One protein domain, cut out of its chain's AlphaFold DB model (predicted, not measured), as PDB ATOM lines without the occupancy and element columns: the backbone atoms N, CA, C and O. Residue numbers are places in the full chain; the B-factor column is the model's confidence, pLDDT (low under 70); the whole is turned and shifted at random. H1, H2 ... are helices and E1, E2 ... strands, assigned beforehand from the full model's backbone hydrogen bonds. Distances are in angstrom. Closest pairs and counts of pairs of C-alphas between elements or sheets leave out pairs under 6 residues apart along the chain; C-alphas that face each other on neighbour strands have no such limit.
ATOM      1  N   PRO A  17      39.833  31.104   1.641       90.00
ATOM      2  CA  PRO A  17      39.335  30.395   0.472       90.00
ATOM      3  C   PRO A  17      40.478  29.924  -0.430       90.00
ATOM      4  O   PRO A  17      41.443  30.653  -0.661       90.00
ATOM      5  N   LEU A  18      40.346  28.710  -0.957       90.44
ATOM      6  CA  LEU A  18      41.236  28.126  -1.953       90.44
ATOM      7  C   LEU A  18      40.467  27.907  -3.257       90.44
ATOM      8  O   LEU A  18      39.351  27.385  -3.253       90.44
ATOM      9  N   THR A  19      41.092  28.255  -4.379       82.81
ATOM     10  CA  THR A  19      40.574  27.911  -5.709       82.81
ATOM     11  C   THR A  19      40.724  26.407  -5.929       82.81
ATOM     12  O   THR A  19      41.848  25.907  -5.985       82.81
ATOM     13  N   HIS A  20      39.612  25.678  -6.056       86.19
ATOM     14  CA  HIS A  20      39.640  24.231  -6.265       86.19
ATOM     15  C   HIS A  20      38.438  23.720  -7.078       86.19
ATOM     16  O   HIS A  20      37.360  23.513  -6.532       86.19
ATOM     17  N   ASN A  21      38.652  23.423  -8.365       86.19
ATOM     18  CA  ASN A  21      37.620  22.885  -9.264       86.19
ATOM     19  C   ASN A  21      36.309  23.701  -9.202       86.19
ATOM     20  O   ASN A  21      36.356  24.931  -9.198       86.19
ATOM     21  N   ASP A  22      35.158  23.021  -9.175       89.75
ATOM     22  CA  ASP A  22      33.833  23.640  -9.235       89.75
ATOM     23  C   ASP A  22      33.220  23.940  -7.855       89.75
ATOM     24  O   ASP A  22      32.220  24.653  -7.795       89.75
ATOM     25  N   CYS A  23      33.786  23.430  -6.754       90.50
ATOM     26  CA  CYS A  23      33.319  23.704  -5.389       90.50
ATOM     27  C   CYS A  23      34.233  24.690  -4.651       90.50
ATOM     28  O   CYS A  23      35.358  24.971  -5.057       90.50
ATOM     29  N   GLU A  24      33.760  25.226  -3.530       92.38
ATOM     30  CA  GLU A  24      34.547  26.154  -2.721       92.38
ATOM     31  C   GLU A  24      35.224  25.427  -1.557       92.38
ATOM     32  O   GLU A  24      34.549  24.810  -0.736       92.38
ATOM     33  N   LEU A  25      36.550  25.528  -1.447       94.00
ATOM     34  CA  LEU A  25      37.315  24.938  -0.348       94.00
ATOM     35  C   LEU A  25      37.803  26.024   0.614       94.00
ATOM     36  O   LEU A  25      38.446  26.986   0.201       94.00
ATOM     37  N   LEU A  26      37.522  25.852   1.904       93.19
ATOM     38  CA  LEU A  26      37.901  26.770   2.970       93.19
ATOM     39  C   LEU A  26      38.840  26.100   3.976       93.19
ATOM     40  O   LEU A  26      38.556  25.009   4.474       93.19
ATOM     41  N   SER A  27      39.912  26.812   4.322       89.88
ATOM     42  CA  SER A  27      40.909  26.405   5.312       89.88
ATOM     43  C   SER A  27      40.961  27.358   6.495       89.88
ATOM     44  O   SER A  27      40.786  28.560   6.336       89.88
ATOM     45  N   ASN A  28      41.270  26.850   7.683       85.62
ATOM     46  CA  ASN A  28      41.639  27.679   8.832       85.62
ATOM     47  C   ASN A  28      43.140  28.001   8.897       85.62
ATOM     48  O   ASN A  28      43.577  28.693   9.817       85.62
ATOM     49  N   GLU A  29      43.933  27.470   7.970       82.00
ATOM     50  CA  GLU A  29      45.363  27.731   7.864       82.00
ATOM     51  C   GLU A  29      45.638  28.843   6.847       82.00
ATOM     52  O   GLU A  29      44.900  29.037   5.877       82.00
ATOM     53  N   ALA A  30      46.734  29.576   7.055       80.38
ATOM     54  CA  ALA A  30      47.218  30.539   6.078       80.38
ATOM     55  C   ALA A  30      47.941  29.811   4.933       80.38
ATOM     56  O   ALA A  30      48.879  29.046   5.165       80.38
ATOM     57  N   MET A  31      47.552  30.098   3.689       85.00
ATOM     58  CA  MET A  31      48.216  29.572   2.490       85.00
ATOM     59  C   MET A  31      49.492  30.368   2.193       85.00
ATOM     60  O   MET A  31      49.533  31.207   1.299       85.00
ATOM     61  N   ILE A  32      50.538  30.133   2.986       80.44
ATOM     62  CA  ILE A  32      51.787  30.914   2.948       80.44
ATOM     63  C   ILE A  32      52.582  30.772   1.638       80.44
ATOM     64  O   ILE A  32      53.422  31.618   1.341       80.44
ATOM     65  N   ASN A  33      52.361  29.700   0.874       82.62
ATOM     66  CA  ASN A  33      52.934  29.476  -0.454       82.62
ATOM     67  C   ASN A  33      52.118  28.424  -1.233       82.62
ATOM     68  O   ASN A  33      51.251  27.751  -0.667       82.62
ATOM     69  N   SER A  34      52.426  28.261  -2.523       85.50
ATOM     70  CA  SER A  34      51.743  27.302  -3.403       85.50
ATOM     71  C   SER A  34      51.892  25.853  -2.940       85.50
ATOM     72  O   SER A  34      50.913  25.122  -2.948       85.50
ATOM     73  N   SER A  35      53.063  25.442  -2.447       84.50
ATOM     74  CA  SER A  35      53.297  24.065  -1.980       84.50
ATOM     75  C   SER A  35      52.369  23.666  -0.824       84.50
ATOM     76  O   SER A  35      51.829  22.556  -0.810       84.50
ATOM     77  N   VAL A  36      52.134  24.583   0.124       83.69
ATOM     78  CA  VAL A  36      51.183  24.384   1.229       83.69
ATOM     79  C   VAL A  36      49.756  24.264   0.696       83.69
ATOM     80  O   VAL A  36      49.062  23.315   1.059       83.69
ATOM     81  N   SER A  37      49.351  25.161  -0.208       87.06
ATOM     82  CA  SER A  37      48.036  25.117  -0.863       87.06
ATOM     83  C   SER A  37      47.820  23.806  -1.624       87.06
ATOM     84  O   SER A  37      46.808  23.134  -1.439       87.06
ATOM     85  N   ASP A  38      48.794  23.382  -2.425       88.25
ATOM     86  CA  ASP A  38      48.700  22.166  -3.229       88.25
ATOM     87  C   ASP A  38      48.627  20.912  -2.353       88.25
ATOM     88  O   ASP A  38      47.886  19.977  -2.653       88.25
ATOM     89  N   ASN A  39      49.391  20.867  -1.256       85.38
ATOM     90  CA  ASN A  39      49.323  19.761  -0.303       85.38
ATOM     91  C   ASN A  39      47.963  19.712   0.399       85.38
ATOM     92  O   ASN A  39      47.338  18.656   0.483       85.38
ATOM     93  N   TYR A  40      47.481  20.871   0.840       87.75
ATOM     94  CA  TYR A  40      46.173  21.011   1.459       87.75
ATOM     95  C   TYR A  40      45.059  20.509   0.523       87.75
ATOM     96  O   TYR A  40      44.248  19.671   0.925       87.75
ATOM     97  N   ILE A  41      45.077  20.931  -0.747       90.69
ATOM     98  CA  ILE A  41      44.133  20.484  -1.782       90.69
ATOM     99  C   ILE A  41      44.222  18.970  -2.007       90.69
ATOM    100  O   ILE A  41      43.193  18.297  -2.052       90.69
ATOM    101  N   ARG A  42      45.431  18.400  -2.112       89.50
ATOM    102  CA  ARG A  42      45.608  16.945  -2.284       89.50
ATOM    103  C   ARG A  42      45.010  16.148  -1.125       89.50
ATOM    104  O   ARG A  42      44.363  15.127  -1.354       89.50
ATOM    105  N   ASN A  43      45.216  16.615   0.102       87.38
ATOM    106  CA  ASN A  43      44.683  15.974   1.303       87.38
ATOM    107  C   ASN A  43      43.157  16.058   1.352       87.38
ATOM    108  O   ASN A  43      42.497  15.055   1.628       87.38
ATOM    109  N   PHE A  44      42.604  17.225   1.019       90.88
ATOM    110  CA  PHE A  44      41.167  17.410   0.857       90.88
ATOM    111  C   PHE A  44      40.592  16.425  -0.168       90.88
ATOM    112  O   PHE A  44      39.667  15.675   0.147       90.88
ATOM    113  N   ASP A  45      41.181  16.352  -1.363       91.75
ATOM    114  CA  ASP A  45      40.714  15.467  -2.431       91.75
ATOM    115  C   ASP A  45      40.760  13.989  -2.039       91.75
ATOM    116  O   ASP A  45      39.844  13.235  -2.374       91.75
ATOM    117  N   ALA A  46      41.806  13.558  -1.330       89.06
ATOM    118  CA  ALA A  46      41.929  12.182  -0.862       89.06
ATOM    119  C   ALA A  46      40.775  11.796   0.079       89.06
ATOM    120  O   ALA A  46      40.179  10.727  -0.071       89.06
ATOM    121  N   VAL A  47      40.428  12.680   1.019       88.44
ATOM    122  CA  VAL A  47      39.336  12.458   1.978       88.44
ATOM    123  C   VAL A  47      37.983  12.530   1.278       88.44
ATOM    124  O   VAL A  47      37.177  11.610   1.412       88.44
ATOM    125  N   ARG A  48      37.754  13.576   0.478       91.88
ATOM    126  CA  ARG A  48      36.514  13.788  -0.276       91.88
ATOM    127  C   ARG A  48      36.183  12.585  -1.160       91.88
ATOM    128  O   ARG A  48      35.069  12.070  -1.105       91.88
ATOM    129  N   LYS A  49      37.161  12.095  -1.932       91.31
ATOM    130  CA  LYS A  49      36.992  10.917  -2.800       91.31
ATOM    131  C   LYS A  49      36.700   9.655  -1.996       91.31
ATOM    132  O   LYS A  49      35.848   8.872  -2.400       91.31
ATOM    133  N   LYS A  50      37.356   9.465  -0.847       89.06
ATOM    134  CA  LYS A  50      37.108   8.313   0.033       89.06
ATOM    135  C   LYS A  50      35.696   8.314   0.623       89.06
ATOM    136  O   LYS A  50      35.112   7.248   0.784       89.06
ATOM    137  N   LEU A  51      35.158   9.495   0.915       90.00
ATOM    138  CA  LEU A  51      33.779   9.685   1.370       90.00
ATOM    139  C   LEU A  51      32.763   9.711   0.214       90.00
ATOM    140  O   LEU A  51      31.572   9.865   0.461       90.00
ATOM    141  N   ASN A  52      33.218   9.549  -1.035       92.00
ATOM    142  CA  ASN A  52      32.397   9.625  -2.245       92.00
ATOM    143  C   ASN A  52      31.605  10.942  -2.375       92.00
ATOM    144  O   ASN A  52      30.485  10.968  -2.884       92.00
ATOM    145  N   LEU A  53      32.196  12.046  -1.913       92.38
ATOM    146  CA  LEU A  53      31.588  13.372  -1.986       92.38
ATOM    147  C   LEU A  53      31.940  14.043  -3.317       92.38
ATOM    148  O   LEU A  53      33.095  14.044  -3.765       92.38
ATOM    149  N   GLN A  54      30.936  14.627  -3.961       92.06
ATOM    150  CA  GLN A  54      31.135  15.402  -5.182       92.06
ATOM    151  C   GLN A  54      31.723  16.781  -4.849       92.06
ATOM    152  O   GLN A  54      31.775  17.189  -3.697       92.06
ATOM    153  N   CYS A  55      32.265  17.462  -5.854       91.38
ATOM    154  CA  CYS A  55      32.730  18.842  -5.743       91.38
ATOM    155  C   CYS A  55      32.068  19.603  -6.883       91.38
ATOM    156  O   CYS A  55      32.571  19.591  -8.004       91.38
ATOM    157  N   VAL A  56      30.890  20.164  -6.614       91.00
ATOM    158  CA  VAL A  56      30.072  20.858  -7.615       91.00
ATOM    159  C   VAL A  56      29.792  22.301  -7.205       91.00
ATOM    160  O   VAL A  56      29.950  22.693  -6.047       91.00
ATOM    161  N   LYS A  57      29.353  23.100  -8.177       88.81
ATOM    162  CA  LYS A  57      29.060  24.521  -7.989       88.81
ATOM    163  C   LYS A  57      27.989  24.749  -6.924       88.81
ATOM    164  O   LYS A  57      26.914  24.165  -6.982       88.81
ATOM    165  N   GLY A  58      28.270  25.673  -6.006       85.62
ATOM    166  CA  GLY A  58      27.366  26.036  -4.908       85.62
ATOM    167  C   GLY A  58      27.558  25.203  -3.640       85.62
ATOM    168  O   GLY A  58      27.014  25.569  -2.598       85.62
ATOM    169  N   GLU A  59      28.367  24.144  -3.701       88.81
ATOM    170  CA  GLU A  59      28.811  23.413  -2.521       88.81
ATOM    171  C   GLU A  59      30.094  24.009  -1.954       88.81
ATOM    172  O   GLU A  59      30.975  24.494  -2.676       88.81
ATOM    173  N   ARG A  60      30.197  23.949  -0.631       91.75
ATOM    174  CA  ARG A  60      31.317  24.498   0.114       91.75
ATOM    175  C   ARG A  60      31.840  23.476   1.098       91.75
ATOM    176  O   ARG A  60      31.075  22.827   1.802       91.75
ATOM    177  N   PHE A  61      33.152  23.385   1.187       93.81
ATOM    178  CA  PHE A  61      33.834  22.499   2.104       93.81
ATOM    179  C   PHE A  61      34.654  23.304   3.095       93.81
ATOM    180  O   PHE A  61      35.407  24.194   2.705       93.81
ATOM    181  N   VAL A  62      34.539  22.967   4.377       92.88
ATOM    182  CA  VAL A  62      35.493  23.418   5.391       92.88
ATOM    183  C   VAL A  62      36.311  22.216   5.809       92.88
ATOM    184  O   VAL A  62      35.770  21.245   6.336       92.88
ATOM    185  N   PHE A  63      37.606  22.256   5.523       91.31
ATOM    186  CA  PHE A  63      38.487  21.124   5.744       91.31
ATOM    187  C   PHE A  63      39.532  21.464   6.798       91.31
ATOM    188  O   PHE A  63      40.146  22.528   6.817       91.31
ATOM    189  N   PHE A  64      39.735  20.541   7.714       87.81
ATOM    190  CA  PHE A  64      40.708  20.673   8.772       87.81
ATOM    191  C   PHE A  64      41.382  19.327   8.899       87.81
ATOM    192  O   PHE A  64      40.726  18.293   9.010       87.81
ATOM    193  N   TYR A  65      42.700  19.324   8.917       79.06
ATOM    194  CA  TYR A  65      43.431  18.128   9.271       79.06
ATOM    195  C   TYR A  65      44.508  18.517  10.264       79.06
ATOM    196  O   TYR A  65      45.231  19.493  10.096       79.06
ATOM    197  N   GLY A  66      44.565  17.765  11.350       69.38
ATOM    198  CA  GLY A  66      45.592  17.878  12.358       69.38
ATOM    199  C   GLY A  66      46.386  16.589  12.385       69.38
ATOM    200  O   GLY A  66      45.942  15.619  12.992       69.38
ATOM    201  N   ASP A  67      47.573  16.602  11.779       58.28
ATOM    202  CA  ASP A  67      48.737  15.998  12.424       58.28
ATOM    203  C   ASP A  67      50.054  16.605  11.943       58.28
ATOM    204  O   ASP A  67      50.440  16.512  10.781       58.28
ATOM    205  N   LYS A  68      50.768  17.190  12.910       50.16
ATOM    206  CA  LYS A  68      52.191  17.542  12.839       50.16
ATOM    207  C   LYS A  68      53.091  16.343  13.172       50.16
ATOM    208  O   LYS A  68      54.307  16.500  13.240       50.16
ATOM    209  N   LEU A  69      52.530  15.150  13.380       46.00
ATOM    210  CA  LEU A  69      53.287  13.914  13.564       46.00
ATOM    211  C   LEU A  69      53.607  13.296  12.201       46.00
ATOM    212  O   LEU A  69      52.942  12.372  11.759       46.00
ATOM    213  N   GLN A  70      54.584  13.913  11.532       47.12
ATOM    214  CA  GLN A  70      55.734  13.382  10.768       47.12
ATOM    215  C   GLN A  70      55.687  12.037  10.004       47.12
ATOM    216  O   GLN A  70      56.675  11.696   9.357       47.12
ATOM    217  N   THR A  71      54.607  11.266   9.991       46.56
ATOM    218  CA  THR A  71      54.568   9.941   9.379       46.56
ATOM    219  C   THR A  71      53.371   9.824   8.455       46.56
ATOM    220  O   THR A  71      52.324   9.320   8.832       46.56
ATOM    221  N   ASN A  72      53.575  10.201   7.193       52.94
ATOM    222  CA  ASN A  72      53.081   9.432   6.052       52.94
ATOM    223  C   ASN A  72      51.551   9.215   5.887       52.94
ATOM    224  O   ASN A  72      51.185   8.520   4.943       52.94
ATOM    225  N   GLY A  73      50.670   9.801   6.706       54.50
ATOM    226  CA  GLY A  73      49.209   9.659   6.645       54.50
ATOM    227  C   GLY A  73      48.468  10.900   7.162       54.50
ATOM    228  O   GLY A  73      49.061  11.756   7.814       54.50
ATOM    229  N   LEU A  74      47.174  11.017   6.840       63.84
ATOM    230  CA  LEU A  74      46.318  12.105   7.331       63.84
ATOM    231  C   LEU A  74      45.926  11.779   8.778       63.84
ATOM    232  O   LEU A  74      45.332  10.734   9.003       63.84
ATOM    233  N   GLY A  75      46.248  12.610   9.762       69.94
ATOM    234  CA  GLY A  75      45.875  12.334  11.156       69.94
ATOM    235  C   GLY A  75      44.379  12.478  11.435       69.94
ATOM    236  O   GLY A  75      43.517  11.905  10.761       69.94
ATOM    237  N   ARG A  76      44.047  13.275  12.454       76.88
ATOM    238  CA  ARG A  76      42.652  13.639  12.737       76.88
ATOM    239  C   ARG A  76      42.160  14.608  11.681       76.88
ATOM    240  O   ARG A  76      42.665  15.722  11.575       76.88
ATOM    241  N   VAL A  77      41.156  14.191  10.932       83.56
ATOM    242  CA  VAL A  77      40.541  14.971   9.870       83.56
ATOM    243  C   VAL A  77      39.121  15.336  10.271       83.56
ATOM    244  O   VAL A  77      38.349  14.501  10.742       83.56
ATOM    245  N   PHE A  78      38.773  16.589  10.035       88.81
ATOM    246  CA  PHE A  78      37.414  17.080  10.057       88.81
ATOM    247  C   PHE A  78      37.093  17.697   8.694       88.81
ATOM    248  O   PHE A  78      37.863  18.493   8.154       88.81
ATOM    249  N   LEU A  79      35.963  17.301   8.125       92.00
ATOM    250  CA  LEU A  79      35.443  17.845   6.882       92.00
ATOM    251  C   LEU A  79      33.978  18.211   7.099       92.00
ATOM    252  O   LEU A  79      33.184  17.354   7.469       92.00
ATOM    253  N   ALA A  80      33.622  19.462   6.846       93.75
ATOM    254  CA  ALA A  80      32.239  19.893   6.733       93.75
ATOM    255  C   ALA A  80      31.902  20.067   5.251       93.75
ATOM    256  O   ALA A  80      32.627  20.768   4.546       93.75
ATOM    257  N   HIS A  81      30.823  19.442   4.790       93.81
ATOM    258  CA  HIS A  81      30.253  19.627   3.457       93.81
ATOM    259  C   HIS A  81      28.955  20.403   3.598       93.81
ATOM    260  O   HIS A  81      28.000  19.905   4.183       93.81
ATOM    261  N   CYS A  82      28.948  21.634   3.109       91.56
ATOM    262  CA  CYS A  82      27.868  22.574   3.325       91.56
ATOM    263  C   CYS A  82      27.184  22.952   2.013       91.56
ATOM    264  O   CYS A  82      27.843  23.284   1.023       91.56
ATOM    265  N   ALA A  83      25.854  22.982   2.042       86.25
ATOM    266  CA  ALA A  83      25.048  23.581   0.992       86.25
ATOM    267  C   ALA A  83      24.875  25.079   1.266       86.25
ATOM    268  O   ALA A  83      24.472  25.491   2.362       86.25
ATOM    269  N   LYS A  84      25.152  25.905   0.255       79.50
ATOM    270  CA  LYS A  84      24.830  27.329   0.314       79.50
ATOM    271  C   LYS A  84      23.318  27.505   0.175       79.50
ATOM    272  O   LYS A  84      22.741  27.060  -0.813       79.50
ATOM    273  N   ASN A  85      22.695  28.186   1.132       78.50
ATOM    274  CA  ASN A  85      21.297  28.593   1.031       78.50
ATOM    275  C   ASN A  85      21.192  30.103   1.257       78.50
ATOM    276  O   ASN A  85      21.609  30.590   2.307       78.50
ATOM    277  N   GLU A  86      20.655  30.814   0.263       77.38
ATOM    278  CA  GLU A  86      20.478  32.273   0.277       77.38
ATOM    279  C   GLU A  86      21.731  33.012   0.807       77.38
ATOM    280  O   GLU A  86      22.831  32.856   0.258       77.38
ATOM    281  N   ASP A  87      21.565  33.779   1.888       78.56
ATOM    282  CA  ASP A  87      22.591  34.608   2.522       78.56
ATOM    283  C   ASP A  87      23.412  33.863   3.584       78.56
ATOM    284  O   ASP A  87      24.377  34.416   4.116       78.56
ATOM    285  N   ASN A  88      23.070  32.606   3.902       78.31
ATOM    286  CA  ASN A  88      23.802  31.816   4.886       78.31
ATOM    287  C   ASN A  88      24.661  30.727   4.205       78.31
ATOM    288  O   ASN A  88      24.168  29.667   3.792       78.31
ATOM    289  N   PRO A  89      25.986  30.944   4.130       74.12
ATOM    290  CA  PRO A  89      26.895  30.025   3.459       74.12
ATOM    291  C   PRO A  89      27.139  28.694   4.182       74.12
ATOM    292  O   PRO A  89      27.774  27.815   3.604       74.12
ATOM    293  N   PHE A  90      26.688  28.555   5.429       80.56
ATOM    294  CA  PHE A  90      26.880  27.369   6.269       80.56
ATOM    295  C   PHE A  90      25.541  26.875   6.829       80.56
ATOM    296  O   PHE A  90      25.464  26.409   7.962       80.56
ATOM    297  N   SER A  91      24.472  27.024   6.043       74.50
ATOM    298  CA  SER A  91      23.100  26.739   6.480       74.50
ATOM    299  C   SER A  91      22.888  25.281   6.874       74.50
ATOM    300  O   SER A  91      22.309  25.000   7.919       74.50
ATOM    301  N   TYR A  92      23.369  24.363   6.037       84.62
ATOM    302  CA  TYR A  92      23.230  22.926   6.233       84.62
ATOM    303  C   TYR A  92      24.569  22.283   5.934       84.62
ATOM    304  O   TYR A  92      25.046  22.397   4.806       84.62
ATOM    305  N   CYS A  93      25.175  21.662   6.946       91.38
ATOM    306  CA  CYS A  93      26.481  21.034   6.830       91.38
ATOM    307  C   CYS A  93      26.444  19.598   7.348       91.38
ATOM    308  O   CYS A  93      26.155  19.369   8.526       91.38
ATOM    309  N   ASP A  94      26.834  18.660   6.492       91.88
ATOM    310  CA  ASP A  94      27.200  17.316   6.911       91.88
ATOM    311  C   ASP A  94      28.632  17.336   7.446       91.88
ATOM    312  O   ASP A  94      29.550  17.862   6.813       91.88
ATOM    313  N   ASN A  95      28.821  16.785   8.644       92.62
ATOM    314  CA  ASN A  95      30.086  16.830   9.368       92.62
ATOM    315  C   ASN A  95      30.714  15.438   9.425       92.62
ATOM    316  O   ASN A  95      30.146  14.510  10.000       92.62
ATOM    317  N   TYR A  96      31.919  15.315   8.882       89.06
ATOM    318  CA  TYR A  96      32.668  14.070   8.804       89.06
ATOM    319  C   TYR A  96      33.901  14.158   9.700       89.06
ATOM    320  O   TYR A  96      34.796  14.974   9.477       89.06
ATOM    321  N   PHE A  97      33.961  13.285  10.703       85.75
ATOM    322  CA  PHE A  97      35.145  13.092  11.535       85.75
ATOM    323  C   PHE A  97      35.839  11.817  11.088       85.75
ATOM    324  O   PHE A  97      35.290  10.721  11.199       85.75
ATOM    325  N   TYR A  98      37.041  11.970  10.550       73.44
ATOM    326  CA  TYR A  98      37.777  10.882   9.945       73.44
ATOM    327  C   TYR A  98      39.142  10.736  10.612       73.44
ATOM    328  O   TYR A  98      39.871  11.705  10.803       73.44
ATOM    329  N   TYR A  99      39.499   9.506  10.963       70.56
ATOM    330  CA  TYR A  99      40.859   9.158  11.356       70.56
ATOM    331  C   TYR A  99      41.460   8.411  10.177       70.56
ATOM    332  O   TYR A  99      41.016   7.297   9.879       70.56
ATOM    333  N   SER A 100      42.427   9.005   9.473       56.19
ATOM    334  CA  SER A 100      43.179   8.198   8.518       56.19
ATOM    335  C   SER A 100      44.288   7.477   9.265       56.19
ATOM    336  O   SER A 100      45.151   8.070   9.905       56.19
TER     337      SER A 100
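Overview. This is residues 17 to 100 of the 103 residues of the protein "Regulatory protein" of Proteus mirabilis (UniProt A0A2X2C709). A strongly twisted wall of five strands has one helix, H1, over one face; the hairpins of its long strands E3, E4 and E5 run along the longest axis. The printed part has 84 residues, with five named strands and one named helix in the chain order E1 E2 H1 E3 E4 E5, of mixed class. The sheet's order is E1 E2 E3 E4 E5, mixed, with E2 and E3 parallel. The whole is compact, radius of gyration of the C-alphas 12.7 A, with an elongated outline of 41 by 26 by 18 A.

Arrangement. Start at E3, residues 59 to 66, which forms an antiparallel hairpin with E4, residues 76 to 85; look for N 62 and O 80, 2.9 A apart. E4 forms another hairpin with edge strand E5, residues 88 to 99, where N 79 and O 96 are 2.9 A apart. E3, E4 and E5 are a meander, each strand the antiparallel neighbour of the one before. E5 bends by 65 degrees at residue 92. E2, residues 23 to 27, is parallel to E3 at 31 degrees, with N 26 and O 61 2.8 A apart. Edge strand E1, residues 17 to 20, forms a hairpin with E2, with N 18 and O 25 2.8 A apart. H1, residues 34 to 50, is on the sheet; its closest C-alphas to E3 are Phe 44 and Phe 63, 6.7 A. E2, H1 and E3 are a strand-helix-strand unit, two parallel strands joined through a helix, with a left-handed crossover. In H1 every O i to N i+4 pair is within hydrogen-bond range.

Along the chain. Find C-alpha 17 at (39.335, 30.395, 0.472), where E1 begins its 9.1 A; E2 spans 13.4 A. H1 runs 24.2 A from C-alpha 34 at (51.743, 27.302, -3.403). E3 spans 23.1 A, E4 28.6 A, and E5 29.1 A to C-alpha 99 at (40.859, 9.158, 11.356).

Size, cuts and confidence. The C-alphas farthest apart, Thr 71 and Glu 86, are 41.8 A apart. The printed part has no cut and no long link. Residues 66 to 75 and residue 100 have pLDDT under 70.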